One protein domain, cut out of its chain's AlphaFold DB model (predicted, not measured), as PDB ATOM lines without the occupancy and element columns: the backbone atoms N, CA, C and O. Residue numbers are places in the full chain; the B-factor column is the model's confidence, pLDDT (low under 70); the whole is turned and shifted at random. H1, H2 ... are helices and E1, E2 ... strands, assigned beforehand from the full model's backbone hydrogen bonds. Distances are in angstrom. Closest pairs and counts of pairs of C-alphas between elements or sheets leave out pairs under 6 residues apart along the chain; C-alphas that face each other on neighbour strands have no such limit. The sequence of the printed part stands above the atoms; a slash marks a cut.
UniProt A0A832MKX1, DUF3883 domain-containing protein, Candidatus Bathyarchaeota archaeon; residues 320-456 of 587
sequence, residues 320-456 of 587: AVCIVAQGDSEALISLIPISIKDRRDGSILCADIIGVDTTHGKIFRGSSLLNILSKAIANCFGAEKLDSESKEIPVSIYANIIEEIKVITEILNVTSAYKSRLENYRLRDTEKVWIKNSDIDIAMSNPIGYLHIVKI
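Overview. This is residues 320 to 456 of the 587 residues of the protein "DUF3883 domain-containing protein" of Candidatus Bathyarchaeota archaeon (UniProt A0A832MKX1). A long, strongly twisted sheet makes the body, with the E2 and E3 hairpin in its middle, E6, E1 and E4 continuing it toward one end and E5 beside E2 toward the other. H1 packs on the sheet near E1 and E3, while the long, kinked helix H2 only grazes it with residues 397 to 409 and runs on past it, so that residues 421 to 426 stick out. The printed part has 137 residues with two named helices and six named strands; along the chain come first E1, E2 and E3, then H1, then E4, then H2, and last E5 and E6; the class is mixed, helices and strands, and in the branched sheet E1 and E6 are parallel while the other neighbour pairs, E1 and E4, E2 and E3, E2 and E5, and E2 and E6, are antiparallel. The whole is loose, with a radius of gyration of the C-alphas of 19.2 A, and a rod in outline, spanning 66 by 26 by 22 A.

Along the chain. Find C-alpha 331 at (5.146, -40.308, 2.166); from there E2, residues 331 to 342, runs 33.9 A to C-alpha 342 at (4.291, -8.784, -10.249). E3, residues 348 to 357, measures 25.7 A. Look then for E1 at residues 321 to 326, 16.5 A, E6 at 449 to 454, 16.3 A, E5 at 440 to 444, 13.3 A, and E4 at 380 to 384, 11.0 A. H1, residues 366 to 378, is 18.5 A long. H2, residues 395 to 424, runs 43.2 A to C-alpha 424 at (11.527, 11.083, 4.515), with a kink of 36 degrees near residue 410.

Arrangement. Start at E2, which has three neighbours: E3 on one side, and E5 and E6 on the other side, beside residues 338 to 342 and 331 to 335. The three are antiparallel to it; look for N 338 and O 352 at 2.8 A toward E3, N 341 and O 441 at 2.8 A toward E5, and N 333 and O 451 at 2.8 A toward E6. On the other side of E6 is E1, parallel at 23 degrees, with N 325 and O 452 3.0 A apart. E6 lies on one side of E1 and the edge strand E4 on the other side, beside residues 322 to 325 and antiparallel to E1, with N 324 and O 382 2.8 A apart. H1 is on the sheet; its closest C-alphas with E1 are those of Ala 376 and Ala 325, 5.2 A. H2's closest C-alphas with E5 are those of Ile 402 and Ile 442, 7.4 A. H1 and H2 are apart. In H1 every O i to N i+4 pair is within hydrogen-bond range; in H2, 17 of 26 are.

Size, cuts and confidence. The two C-alphas farthest apart are those of Arg 426 and Ile 456, 65.7 A. The printed part has no cut. The link from H2 to E5, residues 425 to 439, is long. The mean pLDDT of the printed part is 82.1, and residues 387 to 391 and 422 to 434 are under 70.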
ATOM      1  N   ALA A 320       4.319 -35.921 -15.798       79.69
ATOM      2  CA  ALA A 320       4.986 -35.946 -14.500       79.69
ATOM      3  C   ALA A 320       5.245 -37.393 -14.041       79.69
ATOM      4  O   ALA A 320       4.320 -38.205 -13.977       79.69
ATOM      5  N   VAL A 321       6.493 -37.691 -13.675       84.19
ATOM      6  CA  VAL A 321       6.933 -39.025 -13.232       84.19
ATOM      7  C   VAL A 321       6.860 -39.140 -11.710       84.19
ATOM      8  O   VAL A 321       7.213 -38.193 -11.005       84.19
ATOM      9  N   CYS A 322       6.428 -40.297 -11.200       89.88
ATOM     10  CA  CYS A 322       6.528 -40.638  -9.784       89.88
ATOM     11  C   CYS A 322       7.699 -41.592  -9.555       89.88
ATOM     12  O   CYS A 322       7.712 -42.698 -10.085       89.88
ATOM     13  N   ILE A 323       8.683 -41.171  -8.767       90.81
ATOM     14  CA  ILE A 323       9.799 -42.027  -8.364       90.81
ATOM     15  C   ILE A 323       9.411 -42.762  -7.085       90.81
ATOM     16  O   ILE A 323       8.987 -42.125  -6.123       90.81
ATOM     17  N   VAL A 324       9.605 -44.079  -7.052       90.19
ATOM     18  CA  VAL A 324       9.430 -44.896  -5.849       90.19
ATOM     19  C   VAL A 324      10.793 -45.139  -5.210       90.19
ATOM     20  O   VAL A 324      11.714 -45.664  -5.848       90.19
ATOM     21  N   ALA A 325      10.928 -44.741  -3.946       90.75
ATOM     22  CA  ALA A 325      12.181 -44.830  -3.209       90.75
ATOM     23  C   ALA A 325      11.989 -45.397  -1.801       90.75
ATOM     24  O   ALA A 325      10.954 -45.202  -1.163       90.75
ATOM     25  N   GLN A 326      13.012 -46.082  -1.296       88.50
ATOM     26  CA  GLN A 326      13.005 -46.602   0.068       88.50
ATOM     27  C   GLN A 326      13.251 -45.481   1.089       88.50
ATOM     28  O   GLN A 326      14.147 -44.652   0.921       88.50
ATOM     29  N   GLY A 327      12.502 -45.495   2.194       86.56
ATOM     30  CA  GLY A 327      12.741 -44.606   3.330       86.56
ATOM     31  C   GLY A 327      12.173 -45.108   4.658       86.56
ATOM     32  O   GLY A 327      11.522 -46.149   4.740       86.56
ATOM     33  N   ASP A 328      12.436 -44.345   5.721       82.38
ATOM     34  CA  ASP A 328      12.045 -44.697   7.096       82.38
ATOM     35  C   ASP A 328      10.557 -44.449   7.391       82.38
ATOM     36  O   ASP A 328       9.981 -45.041   8.308       82.38
ATOM     37  N   SER A 329       9.939 -43.527   6.653       83.81
ATOM     38  CA  SER A 329       8.548 -43.096   6.816       83.81
ATOM     39  C   SER A 329       7.893 -42.998   5.448       83.81
ATOM     40  O   SER A 329       8.481 -42.423   4.534       83.81
ATOM     41  N   GLU A 330       6.697 -43.565   5.317       87.94
ATOM     42  CA  GLU A 330       5.956 -43.531   4.058       87.94
ATOM     43  C   GLU A 330       5.453 -42.120   3.773       87.94
ATOM     44  O   GLU A 330       4.918 -41.475   4.666       87.94
ATOM     45  N   ALA A 331       5.615 -41.634   2.550       90.25
ATOM     46  CA  ALA A 331       5.146 -40.308   2.166       90.25
ATOM     47  C   ALA A 331       4.937 -40.239   0.656       90.25
ATOM     48  O   ALA A 331       5.737 -40.783  -0.102       90.25
ATOM     49  N   LEU A 332       3.908 -39.513   0.224       90.81
ATOM     50  CA  LEU A 332       3.754 -39.113  -1.169       90.81
ATOM     51  C   LEU A 332       4.021 -37.612  -1.266       90.81
ATOM     52  O   LEU A 332       3.270 -36.797  -0.736       90.81
ATOM     53  N   ILE A 333       5.126 -37.246  -1.909       93.00
ATOM     54  CA  ILE A 333       5.585 -35.863  -2.015       93.00
ATOM     55  C   ILE A 333       5.374 -35.378  -3.446       93.00
ATOM     56  O   ILE A 333       6.002 -35.871  -4.379       93.00
ATOM     57  N   SER A 334       4.519 -34.374  -3.612       92.50
ATOM     58  CA  SER A 334       4.303 -33.686  -4.888       92.50
ATOM     59  C   SER A 334       5.326 -32.567  -5.072       92.50
ATOM     60  O   SER A 334       5.471 -31.720  -4.191       92.50
ATOM     61  N   LEU A 335       6.017 -32.532  -6.212       93.06
ATOM     62  CA  LEU A 335       6.965 -31.472  -6.561       93.06
ATOM     63  C   LEU A 335       6.249 -30.392  -7.367       93.06
ATOM     64  O   LEU A 335       5.865 -30.619  -8.513       93.06
ATOM     65  N   ILE A 336       6.065 -29.218  -6.774       90.75
ATOM     66  CA  ILE A 336       5.193 -28.169  -7.307       90.75
ATOM     67  C   ILE A 336       6.020 -26.924  -7.620       90.75
ATOM     68  O   ILE A 336       6.616 -26.341  -6.708       90.75
ATOM     69  N   PRO A 337       6.031 -26.462  -8.880       91.12
ATOM     70  CA  PRO A 337       6.603 -25.173  -9.223       91.12
ATOM     71  C   PRO A 337       5.728 -24.042  -8.695       91.12
ATOM     72  O   PRO A 337       4.523 -23.966  -8.965       91.12
ATOM     73  N   ILE A 338       6.368 -23.117  -7.999       90.06
ATOM     74  CA  ILE A 338       5.767 -21.891  -7.501       90.06
ATOM     75  C   ILE A 338       6.449 -20.695  -8.151       90.06
ATOM     76  O   ILE A 338       7.654 -20.679  -8.392       90.06
ATOM     77  N   SER A 339       5.664 -19.669  -8.449       90.06
ATOM     78  CA  SER A 339       6.172 -18.423  -9.008       90.06
ATOM     79  C   SER A 339       5.565 -17.236  -8.284       90.06
ATOM     80  O   SER A 339       4.366 -17.187  -8.020       90.06
ATOM     81  N   ILE A 340       6.418 -16.277  -7.964       87.44
ATOM     82  CA  ILE A 340       6.052 -14.980  -7.419       87.44
ATOM     83  C   ILE A 340       6.027 -14.019  -8.597       87.44
ATOM     84  O   ILE A 340       7.043 -13.847  -9.274       87.44
ATOM     85  N   LYS A 341       4.871 -13.418  -8.861       88.12
ATOM     86  CA  LYS A 341       4.637 -12.543 -10.007       88.12
ATOM     87  C   LYS A 341       4.342 -11.122  -9.559       88.12
ATOM     88  O   LYS A 341       3.707 -10.912  -8.526       88.12
ATOM     89  N   ASP A 342       4.774 -10.155 -10.356       85.19
ATOM     90  CA  ASP A 342       4.291  -8.784 -10.249       85.19
ATOM     91  C   ASP A 342       2.880  -8.711 -10.840       85.19
ATOM     92  O   ASP A 342       2.670  -8.959 -12.025       85.19
ATOM     93  N   ARG A 343       1.891  -8.359 -10.021       85.38
ATOM     94  CA  ARG A 343       0.490  -8.224 -10.433       85.38
ATOM     95  C   ARG A 343       0.294  -7.136 -11.498       85.38
ATOM     96  O   ARG A 343      -0.710  -7.145 -12.206       85.38
ATOM     97  N   ARG A 344       1.209  -6.167 -11.599       82.44
ATOM     98  CA  ARG A 344       1.069  -4.996 -12.480       82.44
ATOM     99  C   ARG A 344       1.292  -5.342 -13.949       82.44
ATOM    100  O   ARG A 344       0.598  -4.787 -14.797       82.44
ATOM    101  N   ASP A 345       2.245  -6.223 -14.237       83.81
ATOM    102  CA  ASP A 345       2.637  -6.595 -15.603       83.81
ATOM    103  C   ASP A 345       2.738  -8.114 -15.840       83.81
ATOM    104  O   ASP A 345       2.930  -8.549 -16.974       83.81
ATOM    105  N   GLY A 346       2.568  -8.930 -14.797       82.88
ATOM    106  CA  GLY A 346       2.639 -10.388 -14.855       82.88
ATOM    107  C   GLY A 346       4.060 -10.955 -14.881       82.88
ATOM    108  O   GLY A 346       4.210 -12.173 -15.022       82.88
ATOM    109  N   SER A 347       5.096 -10.120 -14.755       84.06
ATOM    110  CA  SER A 347       6.493 -10.562 -14.774       84.06
ATOM    111  C   SER A 347       6.810 -11.496 -13.600       84.06
ATOM    112  O   SER A 347       6.322 -11.315 -12.483       84.06
ATOM    113  N   ILE A 348       7.622 -12.529 -13.847       84.69
ATOM    114  CA  ILE A 348       8.059 -13.469 -12.807       84.69
ATOM    115  C   ILE A 348       9.226 -12.836 -12.051       84.69
ATOM    116  O   ILE A 348      10.290 -12.598 -12.618       84.69
ATOM    117  N   LEU A 349       9.019 -12.584 -10.763       82.88
ATOM    118  CA  LEU A 349      10.009 -12.008  -9.855       82.88
ATOM    119  C   LEU A 349      10.910 -13.082  -9.250       82.88
ATOM    120  O   LEU A 349      12.100 -12.864  -9.040       82.88
ATOM    121  N   CYS A 350      10.326 -14.235  -8.940       83.56
ATOM    122  CA  CYS A 350      11.018 -15.377  -8.362       83.56
ATOM    123  C   CYS A 350      10.277 -16.654  -8.762       83.56
ATOM    124  O   CYS A 350       9.048 -16.662  -8.833       83.56
ATOM    125  N   ALA A 351      11.023 -17.719  -9.020       85.94
ATOM    126  CA  ALA A 351      10.491 -19.054  -9.241       85.94
ATOM    127  C   ALA A 351      11.216 -20.022  -8.313       85.94
ATOM    128  O   ALA A 351      12.407 -19.852  -8.049       85.94
ATOM    129  N   ASP A 352      10.486 -21.008  -7.815       87.19
ATOM    130  CA  ASP A 352      11.001 -22.007  -6.891       87.19
ATOM    131  C   ASP A 352      10.203 -23.309  -7.031       87.19
ATOM    132  O   ASP A 352       9.147 -23.336  -7.667       87.19
ATOM    133  N   ILE A 353      10.704 -24.393  -6.452       90.31
ATOM    134  CA  ILE A 353      10.021 -25.684  -6.391       90.31
ATOM    135  C   ILE A 353       9.866 -26.056  -4.921       90.31
ATOM    136  O   ILE A 353      10.815 -25.978  -4.143       90.31
ATOM    137  N   ILE A 354       8.666 -26.487  -4.548       92.31
ATOM    138  CA  ILE A 354       8.382 -27.022  -3.215       92.31
ATOM    139  C   ILE A 354       8.012 -28.498  -3.312       92.31
ATOM    140  O   ILE A 354       7.413 -28.931  -4.295       92.31
ATOM    141  N   GLY A 355       8.359 -29.263  -2.284       93.44
ATOM    142  CA  GLY A 355       7.842 -30.610  -2.074       93.44
ATOM    143  C   GLY A 355       6.697 -30.561  -1.077       93.44
ATOM    144  O   GLY A 355       6.843 -29.967  -0.014       93.44
ATOM    145  N   VAL A 356       5.570 -31.181  -1.397       92.31
ATOM    146  CA  VAL A 356       4.396 -31.210  -0.521       92.31
ATOM    147  C   VAL A 356       4.037 -32.650  -0.218       92.31
ATOM    148  O   VAL A 356       3.605 -33.373  -1.109       92.31
ATOM    149  N   ASP A 357       4.220 -33.048   1.037       90.88
ATOM    150  CA  ASP A 357       3.759 -34.329   1.560       90.88
ATOM    151  C   ASP A 357       2.234 -34.296   1.689       90.88
ATOM    152  O   ASP A 357       1.686 -33.649   2.585       90.88
ATOM    153  N   THR A 358       1.542 -34.979   0.782       81.31
ATOM    154  CA  THR A 358       0.076 -35.057   0.783       81.31
ATOM    155  C   THR A 358      -0.458 -35.956   1.897       81.31
ATOM    156  O   THR A 358      -1.627 -35.840   2.254       81.31
ATOM    157  N   THR A 359       0.387 -36.812   2.477       79.31
ATOM    158  CA  THR A 359       0.028 -37.740   3.556       79.31
ATOM    159  C   THR A 359       0.038 -37.040   4.913       79.31
ATOM    160  O   THR A 359      -0.896 -37.193   5.699       79.31
ATOM    161  N   HIS A 360       1.070 -36.238   5.190       82.31
ATOM    162  CA  HIS A 360       1.247 -35.573   6.491       82.31
ATOM    163  C   HIS A 360       1.033 -34.055   6.462       82.31
ATOM    164  O   HIS A 360       1.055 -33.415   7.514       82.31
ATOM    165  N   GLY A 361       0.856 -33.456   5.281       81.81
ATOM    166  CA  GLY A 361       0.685 -32.011   5.113       81.81
ATOM    167  C   GLY A 361       1.960 -31.197   5.338       81.81
ATOM    168  O   GLY A 361       1.877 -29.999   5.608       81.81
ATOM    169  N   LYS A 362       3.136 -31.831   5.264       89.00
ATOM    170  CA  LYS A 362       4.434 -31.176   5.457       89.00
ATOM    171  C   LYS A 362       4.952 -30.593   4.146       89.00
ATOM    172  O   LYS A 362       4.913 -31.250   3.109       89.00
ATOM    173  N   ILE A 363       5.487 -29.381   4.209       89.69
ATOM    174  CA  ILE A 363       6.083 -28.694   3.066       89.69
ATOM    175  C   ILE A 363       7.609 -28.728   3.212       89.69
ATOM    176  O   ILE A 363       8.164 -28.596   4.305       89.69
ATOM    177  N   PHE A 364       8.287 -28.968   2.097       91.38
ATOM    178  CA  PHE A 364       9.733 -29.046   1.981       91.38
ATOM    179  C   PHE A 364      10.216 -28.016   0.969       91.38
ATOM    180  O   PHE A 364       9.685 -27.906  -0.138       91.38
ATOM    181  N   ARG A 365      11.271 -27.290   1.335       89.94
ATOM    182  CA  ARG A 365      11.861 -26.217   0.531       89.94
ATOM    183  C   ARG A 365      13.375 -26.174   0.689       89.94
ATOM    184  O   ARG A 365      13.902 -26.634   1.706       89.94
ATOM    185  N   GLY A 366      14.063 -25.607  -0.299       89.88
ATOM    186  CA  GLY A 366      15.488 -25.302  -0.216       89.88
ATOM    187  C   GLY A 366      16.309 -26.543   0.122       89.88
ATOM    188  O   GLY A 366      16.160 -27.579  -0.531       89.88
ATOM    189  N   SER A 367      17.143 -26.475   1.163       90.88
ATOM    190  CA  SER A 367      18.024 -27.596   1.518       90.88
ATOM    191  C   SER A 367      17.253 -28.861   1.902       90.88
ATOM    192  O   SER A 367      17.656 -29.964   1.535       90.88
ATOM    193  N   SER A 368      16.116 -28.717   2.591       91.75
ATOM    194  CA  SER A 368      15.303 -29.855   3.032       91.75
ATOM    195  C   SER A 368      14.745 -30.649   1.851       91.75
ATOM    196  O   SER A 368      14.813 -31.879   1.858       91.75
ATOM    197  N   LEU A 369      14.277 -29.954   0.809       93.19
ATOM    198  CA  LEU A 369      13.775 -30.575  -0.412       93.19
ATOM    199  C   LEU A 369      14.902 -31.253  -1.194       93.19
ATOM    200  O   LEU A 369      14.774 -32.417  -1.562       93.19
ATOM    201  N   LEU A 370      16.024 -30.556  -1.399       92.62
ATOM    202  CA  LEU A 370      17.175 -31.107  -2.123       92.62
ATOM    203  C   LEU A 370      17.732 -32.365  -1.446       92.62
ATOM    204  O   LEU A 370      18.066 -33.334  -2.125       92.62
ATOM    205  N   ASN A 371      17.777 -32.387  -0.112       92.19
ATOM    206  CA  ASN A 371      18.213 -33.555   0.650       92.19
ATOM    207  C   ASN A 371      17.250 -34.740   0.500       92.19
ATOM    208  O   ASN A 371      17.701 -35.881   0.407       92.19
ATOM    209  N   ILE A 372      15.937 -34.494   0.481       92.44
ATOM    210  CA  ILE A 372      14.940 -35.548   0.247       92.44
ATOM    211  C   ILE A 372      15.073 -36.098  -1.170       92.44
ATOM    212  O   ILE A 372      15.106 -37.314  -1.333       92.44
ATOM    213  N   LEU A 373      15.227 -35.229  -2.172       92.50
ATOM    214  CA  LEU A 373      15.446 -35.637  -3.560       92.50
ATOM    215  C   LEU A 373      16.727 -36.462  -3.712       92.50
ATOM    216  O   LEU A 373      16.693 -37.528  -4.311       92.50
ATOM    217  N   SER A 374      17.841 -36.025  -3.120       92.00
ATOM    218  CA  SER A 374      19.094 -36.788  -3.133       92.00
ATOM    219  C   SER A 374      18.919 -38.162  -2.472       92.00
ATOM    220  O   SER A 374      19.247 -39.174  -3.081       92.00
ATOM    221  N   LYS A 375      18.309 -38.253  -1.284       91.44
ATOM    222  CA  LYS A 375      18.033 -39.552  -0.642       91.44
ATOM    223  C   LYS A 375      17.115 -40.443  -1.474       91.44
ATOM    224  O   LYS A 375      17.346 -41.647  -1.542       91.44
ATOM    225  N   ALA A 376      16.095 -39.864  -2.094       91.06
ATOM    226  CA  ALA A 376      15.170 -40.582  -2.951       91.06
ATOM    227  C   ALA A 376      15.860 -41.159  -4.184       91.06
ATOM    228  O   ALA A 376      15.678 -42.329  -4.481       91.06
ATOM    229  N   ILE A 377      16.686 -40.364  -4.866       89.75
ATOM    230  CA  ILE A 377      17.444 -40.812  -6.038       89.75
ATOM    231  C   ILE A 377      18.429 -41.921  -5.641       89.75
ATOM    232  O   ILE A 377      18.573 -42.894  -6.372       89.75
ATOM    233  N   ALA A 378      19.067 -41.809  -4.470       88.44
ATOM    234  CA  ALA A 378      20.018 -42.808  -3.978       88.44
ATOM    235  C   ALA A 378      19.361 -44.171  -3.721       88.44
ATOM    236  O   ALA A 378      19.991 -45.200  -3.935       88.44
ATOM    237  N   ASN A 379      18.111 -44.156  -3.252       87.25
ATOM    238  CA  ASN A 379      17.347 -45.343  -2.864       87.25
ATOM    239  C   ASN A 379      16.165 -45.603  -3.814       87.25
ATOM    240  O   ASN A 379      15.159 -46.196  -3.415       87.25
ATOM    241  N   CYS A 380      16.260 -45.101  -5.045       87.56
ATOM    242  CA  CYS A 380      15.256 -45.280  -6.083       87.56
ATOM    243  C   CYS A 380      15.333 -46.709  -6.611       87.56
ATOM    244  O   CYS A 380      16.422 -47.204  -6.896       87.56
ATOM    245  N   PHE A 381      14.183 -47.350  -6.797       83.25
ATOM    246  CA  PHE A 381      14.125 -48.691  -7.384       83.25
ATOM    247  C   PHE A 381      13.077 -48.857  -8.480       83.25
ATOM    248  O   PHE A 381      13.048 -49.898  -9.142       83.25
ATOM    249  N   GLY A 382      12.251 -47.835  -8.711       83.88
ATOM    250  CA  GLY A 382      11.474 -47.761  -9.934       83.88
ATOM    251  C   GLY A 382      10.657 -46.487 -10.085       83.88
ATOM    252  O   GLY A 382      10.629 -45.635  -9.196       83.88
ATOM    253  N   ALA A 383       9.990 -46.374 -11.229       86.56
ATOM    254  CA  ALA A 383       9.054 -45.299 -11.526       86.56
ATOM    255  C   ALA A 383       7.618 -45.839 -11.598       86.56
ATOM    256  O   ALA A 383       7.321 -46.743 -12.378       86.56
ATOM    257  N   GLU A 384       6.734 -45.273 -10.781       86.50
ATOM    258  CA  GLU A 384       5.311 -45.601 -10.747       86.50
ATOM    259  C   GLU A 384       4.506 -44.620 -11.607       86.50
ATOM    260  O   GLU A 384       4.836 -43.433 -11.721       86.50
ATOM    261  N   LYS A 385       3.406 -45.100 -12.197       80.75
ATOM    262  CA  LYS A 385       2.427 -44.232 -12.856       80.75
ATOM    263  C   LYS A 385       1.247 -43.987 -11.919       80.75
ATOM    264  O   LYS A 385       0.459 -44.888 -11.661       80.75
ATOM    265  N   LEU A 386       1.145 -42.752 -11.423       76.75
ATOM    266  CA  LEU A 386       0.058 -42.319 -10.541       76.75
ATOM    267  C   LEU A 386      -1.226 -42.020 -11.320       76.75
ATOM    268  O   LEU A 386      -1.189 -41.378 -12.379       76.75
ATOM    269  N   ASP A 387      -2.357 -42.378 -10.723       69.69
ATOM    270  CA  ASP A 387      -3.689 -42.043 -11.224       69.69
ATOM    271  C   ASP A 387      -4.074 -40.592 -10.933       69.69
ATOM    272  O   ASP A 387      -3.428 -39.892 -10.155       69.69
ATOM    273  N   SER A 388      -5.138 -40.124 -11.583       66.62
ATOM    274  CA  SER A 388      -5.585 -38.730 -11.527       66.62
ATOM    275  C   SER A 388      -5.981 -38.264 -10.121       66.62
ATOM    276  O   SER A 388      -5.639 -37.145  -9.756       66.62
ATOM    277  N   GLU A 389      -6.649 -39.106  -9.326       63.12
ATOM    278  CA  GLU A 389      -7.094 -38.749  -7.966       63.12
ATOM    279  C   GLU A 389      -5.915 -38.570  -7.000       63.12
ATOM    280  O   GLU A 389      -5.871 -37.606  -6.241       63.12
ATOM    281  N   SER A 390      -4.897 -39.428  -7.099       66.25
ATOM    282  CA  SER A 390      -3.676 -39.357  -6.280       66.25
ATOM    283  C   SER A 390      -2.818 -38.114  -6.558       66.25
ATOM    284  O   SER A 390      -1.853 -37.856  -5.842       66.25
ATOM    285  N   LYS A 391      -3.145 -37.347  -7.608       69.50
ATOM    286  CA  LYS A 391      -2.459 -36.103  -7.984       69.50
ATOM    287  C   LYS A 391      -3.112 -34.855  -7.389       69.50
ATOM    288  O   LYS A 391      -2.503 -33.787  -7.465       69.50
ATOM    289  N   GLU A 392      -4.323 -34.954  -6.837       72.06
ATOM    290  CA  GLU A 392      -5.017 -33.798  -6.270       72.06
ATOM    291  C   GLU A 392      -4.478 -33.431  -4.886       72.06
ATOM    292  O   GLU A 392      -4.303 -34.266  -4.001       72.06
ATOM    293  N   ILE A 393      -4.236 -32.136  -4.682       76.88
ATOM    294  CA  ILE A 393      -3.756 -31.613  -3.406       76.88
ATOM    295  C   ILE A 393      -4.961 -31.119  -2.591       76.88
ATOM    296  O   ILE A 393      -5.726 -30.278  -3.074       76.88
ATOM    297  N   PRO A 394      -5.136 -31.573  -1.339       80.69
ATOM    298  CA  PRO A 394      -6.185 -31.070  -0.464       80.69
ATOM    299  C   PRO A 394      -6.157 -29.540  -0.310       80.69
ATOM    300  O   PRO A 394      -5.107 -28.930  -0.102       80.69
ATOM    301  N   VAL A 395      -7.337 -28.907  -0.324       82.06
ATOM    302  CA  VAL A 395      -7.493 -27.443  -0.178       82.06
ATOM    303  C   VAL A 395      -6.859 -26.910   1.115       82.06
ATOM    304  O   VAL A 395      -6.319 -25.805   1.133       82.06
ATOM    305  N   SER A 396      -6.878 -27.693   2.197       81.81
ATOM    306  CA  SER A 396      -6.229 -27.333   3.463       81.81
ATOM    307  C   SER A 396      -4.713 -27.173   3.322       81.81
ATOM    308  O   SER A 396      -4.135 -26.251   3.893       81.81
ATOM    309  N   ILE A 397      -4.071 -28.026   2.524       83.50
ATOM    310  CA  ILE A 397      -2.626 -27.980   2.287       83.50
ATOM    311  C   ILE A 397      -2.280 -26.781   1.397       83.50
ATOM    312  O   ILE A 397      -1.301 -26.086   1.663       83.50
ATOM    313  N   TYR A 398      -3.123 -26.459   0.410       83.00
ATOM    314  CA  TYR A 398      -2.957 -25.258  -0.416       83.00
ATOM    315  C   TYR A 398      -2.879 -23.962   0.402       83.00
ATOM    316  O   TYR A 398      -2.055 -23.096   0.099       83.00
ATOM    317  N   ALA A 399      -3.705 -23.818   1.441       83.06
ATOM    318  CA  ALA A 399      -3.661 -22.644   2.311       83.06
ATOM    319  C   ALA A 399      -2.318 -22.535   3.057       83.06
ATOM    320  O   ALA A 399      -1.709 -21.464   3.063       83.06
ATOM    321  N   ASN A 400      -1.818 -23.654   3.593       84.75
ATOM    322  CA  ASN A 400      -0.530 -23.709   4.292       84.75
ATOM    323  C   ASN A 400       0.637 -23.335   3.365       84.75
ATOM    324  O   ASN A 400       1.513 -22.567   3.755       84.75
ATOM    325  N   ILE A 401       0.613 -23.814   2.114       84.12
ATOM    326  CA  ILE A 401       1.617 -23.472   1.097       84.12
ATOM    327  C   ILE A 401       1.675 -21.958   0.880       84.12
ATOM    328  O   ILE A 401       2.754 -21.365   0.867       84.12
ATOM    329  N   ILE A 402       0.516 -21.315   0.718       83.00
ATOM    330  CA  ILE A 402       0.450 -19.868   0.500       83.00
ATOM    331  C   ILE A 402       1.023 -19.116   1.705       83.00
ATOM    332  O   ILE A 402       1.780 -18.167   1.506       83.00
ATOM    333  N   GLU A 403       0.690 -19.520   2.933       83.19
ATOM    334  CA  GLU A 403       1.222 -18.886   4.144       83.19
ATOM    335  C   GLU A 403       2.744 -19.016   4.247       83.19
ATOM    336  O   GLU A 403       3.426 -18.014   4.476       83.19
ATOM    337  N   GLU A 404       3.288 -20.206   3.996       82.00
ATOM    338  CA  GLU A 404       4.727 -20.463   4.079       82.00
ATOM    339  C   GLU A 404       5.516 -19.710   2.996       82.00
ATOM    340  O   GLU A 404       6.579 -19.143   3.258       82.00
ATOM    341  N   ILE A 405       4.972 -19.607   1.778       80.88
ATOM    342  CA  ILE A 405       5.603 -18.837   0.696       80.88
ATOM    343  C   ILE A 405       5.502 -17.335   0.959       80.88
ATOM    344  O   ILE A 405       6.424 -16.590   0.616       80.88
ATOM    345  N   LYS A 406       4.414 -16.863   1.576       81.06
ATOM    346  CA  LYS A 406       4.195 -15.434   1.832       81.06
ATOM    347  C   LYS A 406       5.289 -14.824   2.705       81.06
ATOM    348  O   LYS A 406       5.550 -13.630   2.559       81.06
ATOM    349  N   VAL A 407       5.987 -15.618   3.516       80.19
ATOM    350  CA  VAL A 407       7.156 -15.167   4.288       80.19
ATOM    351  C   VAL A 407       8.252 -14.589   3.373       80.19
ATOM    352  O   VAL A 407       8.898 -13.614   3.739       80.19
ATOM    353  N   ILE A 408       8.400 -15.048   2.120       74.69
ATOM    354  CA  ILE A 408       9.342 -14.428   1.163       74.69
ATOM    355  C   ILE A 408       9.016 -12.958   0.889       74.69
ATOM    356  O   ILE A 408       9.920 -12.160   0.637       74.69
ATOM    357  N   THR A 409       7.746 -12.556   0.977       75.94
ATOM    358  CA  THR A 409       7.380 -11.143   0.809       75.94
ATOM    359  C   THR A 409       7.995 -10.255   1.895       75.94
ATOM    360  O   THR A 409       8.142  -9.054   1.681       75.94
ATOM    361  N   GLU A 410       8.461 -10.822   3.014       78.12
ATOM    362  CA  GLU A 410       9.213 -10.089   4.032       78.12
ATOM    363  C   GLU A 410      10.570  -9.585   3.532       78.12
ATOM    364  O   GLU A 410      11.049  -8.566   4.031       78.12
ATOM    365  N   ILE A 411      11.151 -10.187   2.485       74.62
ATOM    366  CA  ILE A 411      12.351  -9.645   1.820       74.62
ATOM    367  C   ILE A 411      12.081  -8.212   1.335       74.62
ATOM    368  O   ILE A 411      12.942  -7.332   1.436       74.62
ATOM    369  N   LEU A 412      10.854  -7.924   0.885       73.69
ATOM    370  CA  LEU A 412      10.468  -6.577   0.474       73.69
ATOM    371  C   LEU A 412      10.326  -5.597   1.641       73.69
ATOM    372  O   LEU A 412      10.308  -4.388   1.396       73.69
ATOM    373  N   ASN A 413      10.257  -6.049   2.898       75.94
ATOM    374  CA  ASN A 413      10.202  -5.142   4.048       75.94
ATOM    375  C   ASN A 413      11.487  -4.315   4.149       75.94
ATOM    376  O   ASN A 413      11.426  -3.123   4.447       75.94
ATOM    377  N   VAL A 414      12.639  -4.910   3.824       72.00
ATOM    378  CA  VAL A 414      13.929  -4.206   3.776       72.00
ATOM    379  C   VAL A 414      13.883  -3.086   2.736       72.00
ATOM    380  O   VAL A 414      14.200  -1.929   3.037       72.00
ATOM    381  N   THR A 415      13.410  -3.406   1.529       71.50
ATOM    382  CA  THR A 415      13.243  -2.438   0.439       71.50
ATOM    383  C   THR A 415      12.196  -1.376   0.787       71.50
ATOM    384  O   THR A 415      12.388  -0.199   0.484       71.50
ATOM    385  N   SER A 416      11.130  -1.747   1.496       73.56
ATOM    386  CA  SER A 416      10.086  -0.834   1.970       73.56
ATOM    387  C   SER A 416      10.613   0.131   3.032       73.56
ATOM    388  O   SER A 416      10.390   1.334   2.933       73.56
ATOM    389  N   ALA A 417      11.394  -0.348   4.002       74.06
ATOM    390  CA  ALA A 417      12.034   0.493   5.012       74.06
ATOM    391  C   ALA A 417      13.087   1.430   4.399       74.06
ATOM    392  O   ALA A 417      13.237   2.585   4.805       74.06
ATOM    393  N   TYR A 418      13.832   0.950   3.402       73.31
ATOM    394  CA  TYR A 418      14.730   1.786   2.612       73.31
ATOM    395  C   TYR A 418      13.963   2.867   1.833       73.31
ATOM    396  O   TYR A 418      14.306   4.044   1.925       73.31
ATOM    397  N   LYS A 419      12.862   2.499   1.171       70.31
ATOM    398  CA  LYS A 419      11.948   3.431   0.504       70.31
ATOM    399  C   LYS A 419      11.443   4.520   1.450       70.31
ATOM    400  O   LYS A 419      11.592   5.692   1.117       70.31
ATOM    401  N   SER A 420      10.894   4.151   2.607       72.31
ATOM    402  CA  SER A 420      10.340   5.117   3.563       72.31
ATOM    403  C   SER A 420      11.406   6.099   4.051       72.31
ATOM    404  O   SER A 420      11.131   7.283   4.229       72.31
ATOM    405  N   ARG A 421      12.658   5.645   4.210       71.00
ATOM    406  CA  ARG A 421      13.784   6.540   4.517       71.00
ATOM    407  C   ARG A 421      14.052   7.530   3.387       71.00
ATOM    408  O   ARG A 421      14.157   8.721   3.660       71.00
ATOM    409  N   LEU A 422      14.129   7.072   2.137       69.69
ATOM    410  CA  LEU A 422      14.338   7.968   0.993       69.69
ATOM    411  C   LEU A 422      13.199   8.988   0.832       69.69
ATOM    412  O   LEU A 422      13.466  10.147   0.515       69.69
ATOM    413  N   GLU A 423      11.950   8.580   1.084       69.19
ATOM    414  CA  GLU A 423      10.779   9.471   1.105       69.19
ATOM    415  C   GLU A 423      10.914  10.542   2.190       69.19
ATOM    416  O   GLU A 423      10.770  11.730   1.899       69.19
ATOM    417  N   ASN A 424      11.292  10.148   3.411       69.25
ATOM    418  CA  ASN A 424      11.527  11.083   4.515       69.25
ATOM    419  C   ASN A 424      12.639  12.096   4.202       69.25
ATOM    420  O   ASN A 424      12.534  13.262   4.579       69.25
ATOM    421  N   TYR A 425      13.680  11.681   3.477       65.88
ATOM    422  CA  TYR A 425      14.757  12.572   3.038       65.88
ATOM    423  C   TYR A 425      14.424  13.383   1.777       65.88
ATOM    424  O   TYR A 425      15.261  14.171   1.340       65.88
ATOM    425  N   ARG A 426      13.228  13.223   1.187       64.56
ATOM    426  CA  ARG A 426      12.833  13.829  -0.102       64.56
ATOM    427  C   ARG A 426      13.789  13.494  -1.255       64.56
ATOM    428  O   ARG A 426      13.893  14.242  -2.222       64.56
ATOM    429  N   LEU A 427      14.474  12.357  -1.154       61.94
ATOM    430  CA  LEU A 427      15.402  11.838  -2.160       61.94
ATOM    431  C   LEU A 427      14.725  10.831  -3.100       61.94
ATOM    432  O   LEU A 427      15.399  10.135  -3.854       61.94
ATOM    433  N   ARG A 428      13.393  10.727  -3.039       58.81
ATOM    434  CA  ARG A 428      12.600   9.806  -3.848       58.81
ATOM    435  C   ARG A 428      11.593  10.568  -4.706       58.81
ATOM    436  O   ARG A 428      10.862  11.409  -4.191       58.81
ATOM    437  N   ASP A 429      11.521  10.197  -5.980       52.19
ATOM    438  CA  ASP A 429      10.397  10.534  -6.849       52.19
ATOM    439  C   ASP A 429       9.211   9.584  -6.585       52.19
ATOM    440  O   ASP A 429       9.376   8.372  -6.414       52.19
ATOM    441  N   THR A 430       8.001  10.132  -6.507       54.69
ATOM    442  CA  THR A 430       6.760   9.419  -6.152       54.69
ATOM    443  C   THR A 430       6.258   8.452  -7.224       54.69
ATOM    444  O   THR A 430       5.222   7.806  -7.037       54.69
ATOM    445  N   GLU A 431       6.978   8.309  -8.334       54.69
ATOM    446  CA  GLU A 431       6.641   7.340  -9.363       54.69
ATOM    447  C   GLU A 431       6.632   5.915  -8.777       54.69
ATOM    448  O   GLU A 431       7.517   5.489  -8.023       54.69
ATOM    449  N   LYS A 432       5.570   5.161  -9.081       58.41
ATOM    450  CA  LYS A 432       5.291   3.809  -8.566       58.41
ATOM    451  C   LYS A 432       6.235   2.747  -9.160       58.41
ATOM    452  O   LYS A 432       5.798   1.657  -9.500       58.41
ATOM    453  N   VAL A 433       7.524   3.051  -9.291       62.25
ATOM    454  CA  VAL A 433       8.532   2.183  -9.920       62.25
ATOM    455  C   VAL A 433       8.768   0.911  -9.096       62.25
ATOM    456  O   VAL A 433       8.942  -0.170  -9.643       62.25
ATOM    457  N   TRP A 434       8.700   1.012  -7.768       66.81
ATOM    458  CA  TRP A 434       9.025  -0.090  -6.855       66.81
ATOM    459  C   TRP A 434       7.802  -0.945  -6.512       66.81
ATOM    460  O   TRP A 434       6.757  -0.393  -6.157       66.81
ATOM    461  N   ILE A 435       7.989  -2.265  -6.545       71.94
ATOM    462  CA  ILE A 435       7.003  -3.289  -6.169       71.94
ATOM    463  C   ILE A 435       6.671  -3.176  -4.676       71.94
ATOM    464  O   ILE A 435       7.564  -2.975  -3.846       71.94
ATOM    465  N   LYS A 436       5.387  -3.297  -4.329       76.88
ATOM    466  CA  LYS A 436       4.906  -3.421  -2.945       76.88
ATOM    467  C   LYS A 436       4.447  -4.849  -2.665       76.88
ATOM    468  O   LYS A 436       4.084  -5.571  -3.584       76.88
ATOM    469  N   ASN A 437       4.309  -5.210  -1.388       78.81
ATOM    470  CA  ASN A 437       3.750  -6.513  -0.995       78.81
ATOM    471  C   ASN A 437       2.325  -6.731  -1.545       78.81
ATOM    472  O   ASN A 437       1.948  -7.860  -1.825       78.81
ATOM    473  N   SER A 438       1.539  -5.661  -1.731       82.44
ATOM    474  CA  SER A 438       0.204  -5.720  -2.352       82.44
ATOM    475  C   SER A 438       0.218  -6.002  -3.854       82.44
ATOM    476  O   SER A 438      -0.824  -6.334  -4.416       82.44
ATOM    477  N   ASP A 439       1.370  -5.805  -4.492       83.50
ATOM    478  CA  ASP A 439       1.571  -5.955  -5.931       83.50
ATOM    479  C   ASP A 439       2.163  -7.337  -6.257       83.50
ATOM    480  O   ASP A 439       2.488  -7.601  -7.407       83.50
ATOM    481  N   ILE A 440       2.316  -8.216  -5.258       86.00
ATOM    482  CA  ILE A 440       2.796  -9.587  -5.431       86.00
ATOM    483  C   ILE A 440       1.613 -10.549  -5.514       86.00
ATOM    484  O   ILE A 440       0.757 -10.562  -4.628       86.00
ATOM    485  N   ASP A 441       1.650 -11.421  -6.518       87.56
ATOM    486  CA  ASP A 441       0.832 -12.627  -6.596       87.56
ATOM    487  C   ASP A 441       1.689 -13.890  -6.514       87.56
ATOM    488  O   ASP A 441       2.794 -13.948  -7.051       87.56
ATOM    489  N   ILE A 442       1.163 -14.917  -5.848       87.12
ATOM    490  CA  ILE A 442       1.765 -16.252  -5.796       87.12
ATOM    491  C   ILE A 442       0.947 -17.147  -6.722       87.12
ATOM    492  O   ILE A 442      -0.260 -17.297  -6.540       87.12
ATOM    493  N   ALA A 443       1.604 -17.738  -7.712       87.56
ATOM    494  CA  ALA A 443       1.002 -18.674  -8.646       87.56
ATOM    495  C   ALA A 443       1.653 -20.052  -8.502       87.56
ATOM    496  O   ALA A 443       2.879 -20.175  -8.531       87.56
ATOM    497  N   MET A 444       0.815 -21.079  -8.383       87.31
ATOM    498  CA  MET A 444       1.214 -22.483  -8.346       87.31
ATOM    499  C   MET A 444       0.904 -23.123  -9.696       87.31
ATOM    500  O   MET A 444      -0.144 -22.852 -10.283       87.31
ATOM    501  N   SER A 445       1.832 -23.934 -10.189       86.50
ATOM    502  CA  SER A 445       1.648 -24.714 -11.416       86.50
ATOM    503  C   SER A 445       1.284 -26.157 -11.079       86.50
ATOM    504  O   SER A 445       1.318 -26.556  -9.915       86.50
ATOM    505  N   ASN A 446       0.950 -26.950 -12.097       85.25
ATOM    506  CA  ASN A 446       0.768 -28.387 -11.915       85.25
ATOM    507  C   ASN A 446       2.067 -29.034 -11.402       85.25
ATOM    508  O   ASN A 446       3.154 -28.555 -11.754       85.25
ATOM    509  N   PRO A 447       1.975 -30.109 -10.599       88.50
ATOM    510  CA  PRO A 447       3.152 -30.844 -10.172       88.50
ATOM    511  C   PRO A 447       3.981 -31.317 -11.372       88.50
ATOM    512  O   PRO A 447       3.436 -31.797 -12.364       88.50
ATOM    513  N   ILE A 448       5.300 -31.178 -11.267       88.38
ATOM    514  CA  ILE A 448       6.261 -31.597 -12.306       88.38
ATOM    515  C   ILE A 448       6.784 -33.016 -12.082       88.38
ATOM    516  O   ILE A 448       7.423 -33.593 -12.957       88.38
ATOM    517  N   GLY A 449       6.521 -33.582 -10.909       89.81
ATOM    518  CA  GLY A 449       6.942 -34.919 -10.529       89.81
ATOM    519  C   GLY A 449       6.477 -35.256  -9.123       89.81
ATOM    520  O   GLY A 449       5.994 -34.391  -8.384       89.81
ATOM    521  N   TYR A 450       6.636 -36.519  -8.760       92.06
ATOM    522  CA  TYR A 450       6.228 -37.053  -7.472       92.06
ATOM    523  C   TYR A 450       7.318 -37.953  -6.909       92.06
ATOM    524  O   TYR A 450       8.113 -38.544  -7.642       92.06
ATOM    525  N   LEU A 451       7.335 -38.062  -5.590       93.19
ATOM    526  CA  LEU A 451       8.180 -38.984  -4.863       93.19
ATOM    527  C   LEU A 451       7.309 -39.815  -3.925       93.19
ATOM    528  O   LEU A 451       6.726 -39.276  -2.987       93.19
ATOM    529  N   HIS A 452       7.253 -41.119  -4.168       91.94
ATOM    530  CA  HIS A 452       6.590 -42.090  -3.314       91.94
ATOM    531  C   HIS A 452       7.646 -42.788  -2.452       91.94
ATOM    532  O   HIS A 452       8.380 -43.668  -2.901       91.94
ATOM    533  N   ILE A 453       7.760 -42.346  -1.203       90.75
ATOM    534  CA  ILE A 453       8.632 -42.965  -0.210       90.75
ATOM    535  C   ILE A 453       7.873 -44.128   0.411       90.75
ATOM    536  O   ILE A 453       6.802 -43.928   0.985       90.75
ATOM    537  N   VAL A 454       8.446 -45.323   0.333       89.12
ATOM    538  CA  VAL A 454       7.873 -46.538   0.913       89.12
ATOM    539  C   VAL A 454       8.826 -47.168   1.915       89.12
ATOM    540  O   VAL A 454      10.053 -47.074   1.799       89.12
ATOM    541  N   LYS A 455       8.257 -47.830   2.920       86.19
ATOM    542  CA  LYS A 455       9.034 -48.574   3.904       86.19
ATOM    543  C   LYS A 455       9.245 -49.996   3.404       86.19
ATOM    544  O   LYS A 455       8.277 -50.693   3.136       86.19
ATOM    545  N   ILE A 456      10.504 -50.423   3.326       78.56
ATOM    546  CA  ILE A 456      10.871 -51.763   2.850       78.56
ATOM    547  C   ILE A 456      11.511 -52.560   3.983       78.56
ATOM    548  O   ILE A 456      12.352 -52.042   4.724       78.56
TER     549      ILE A 456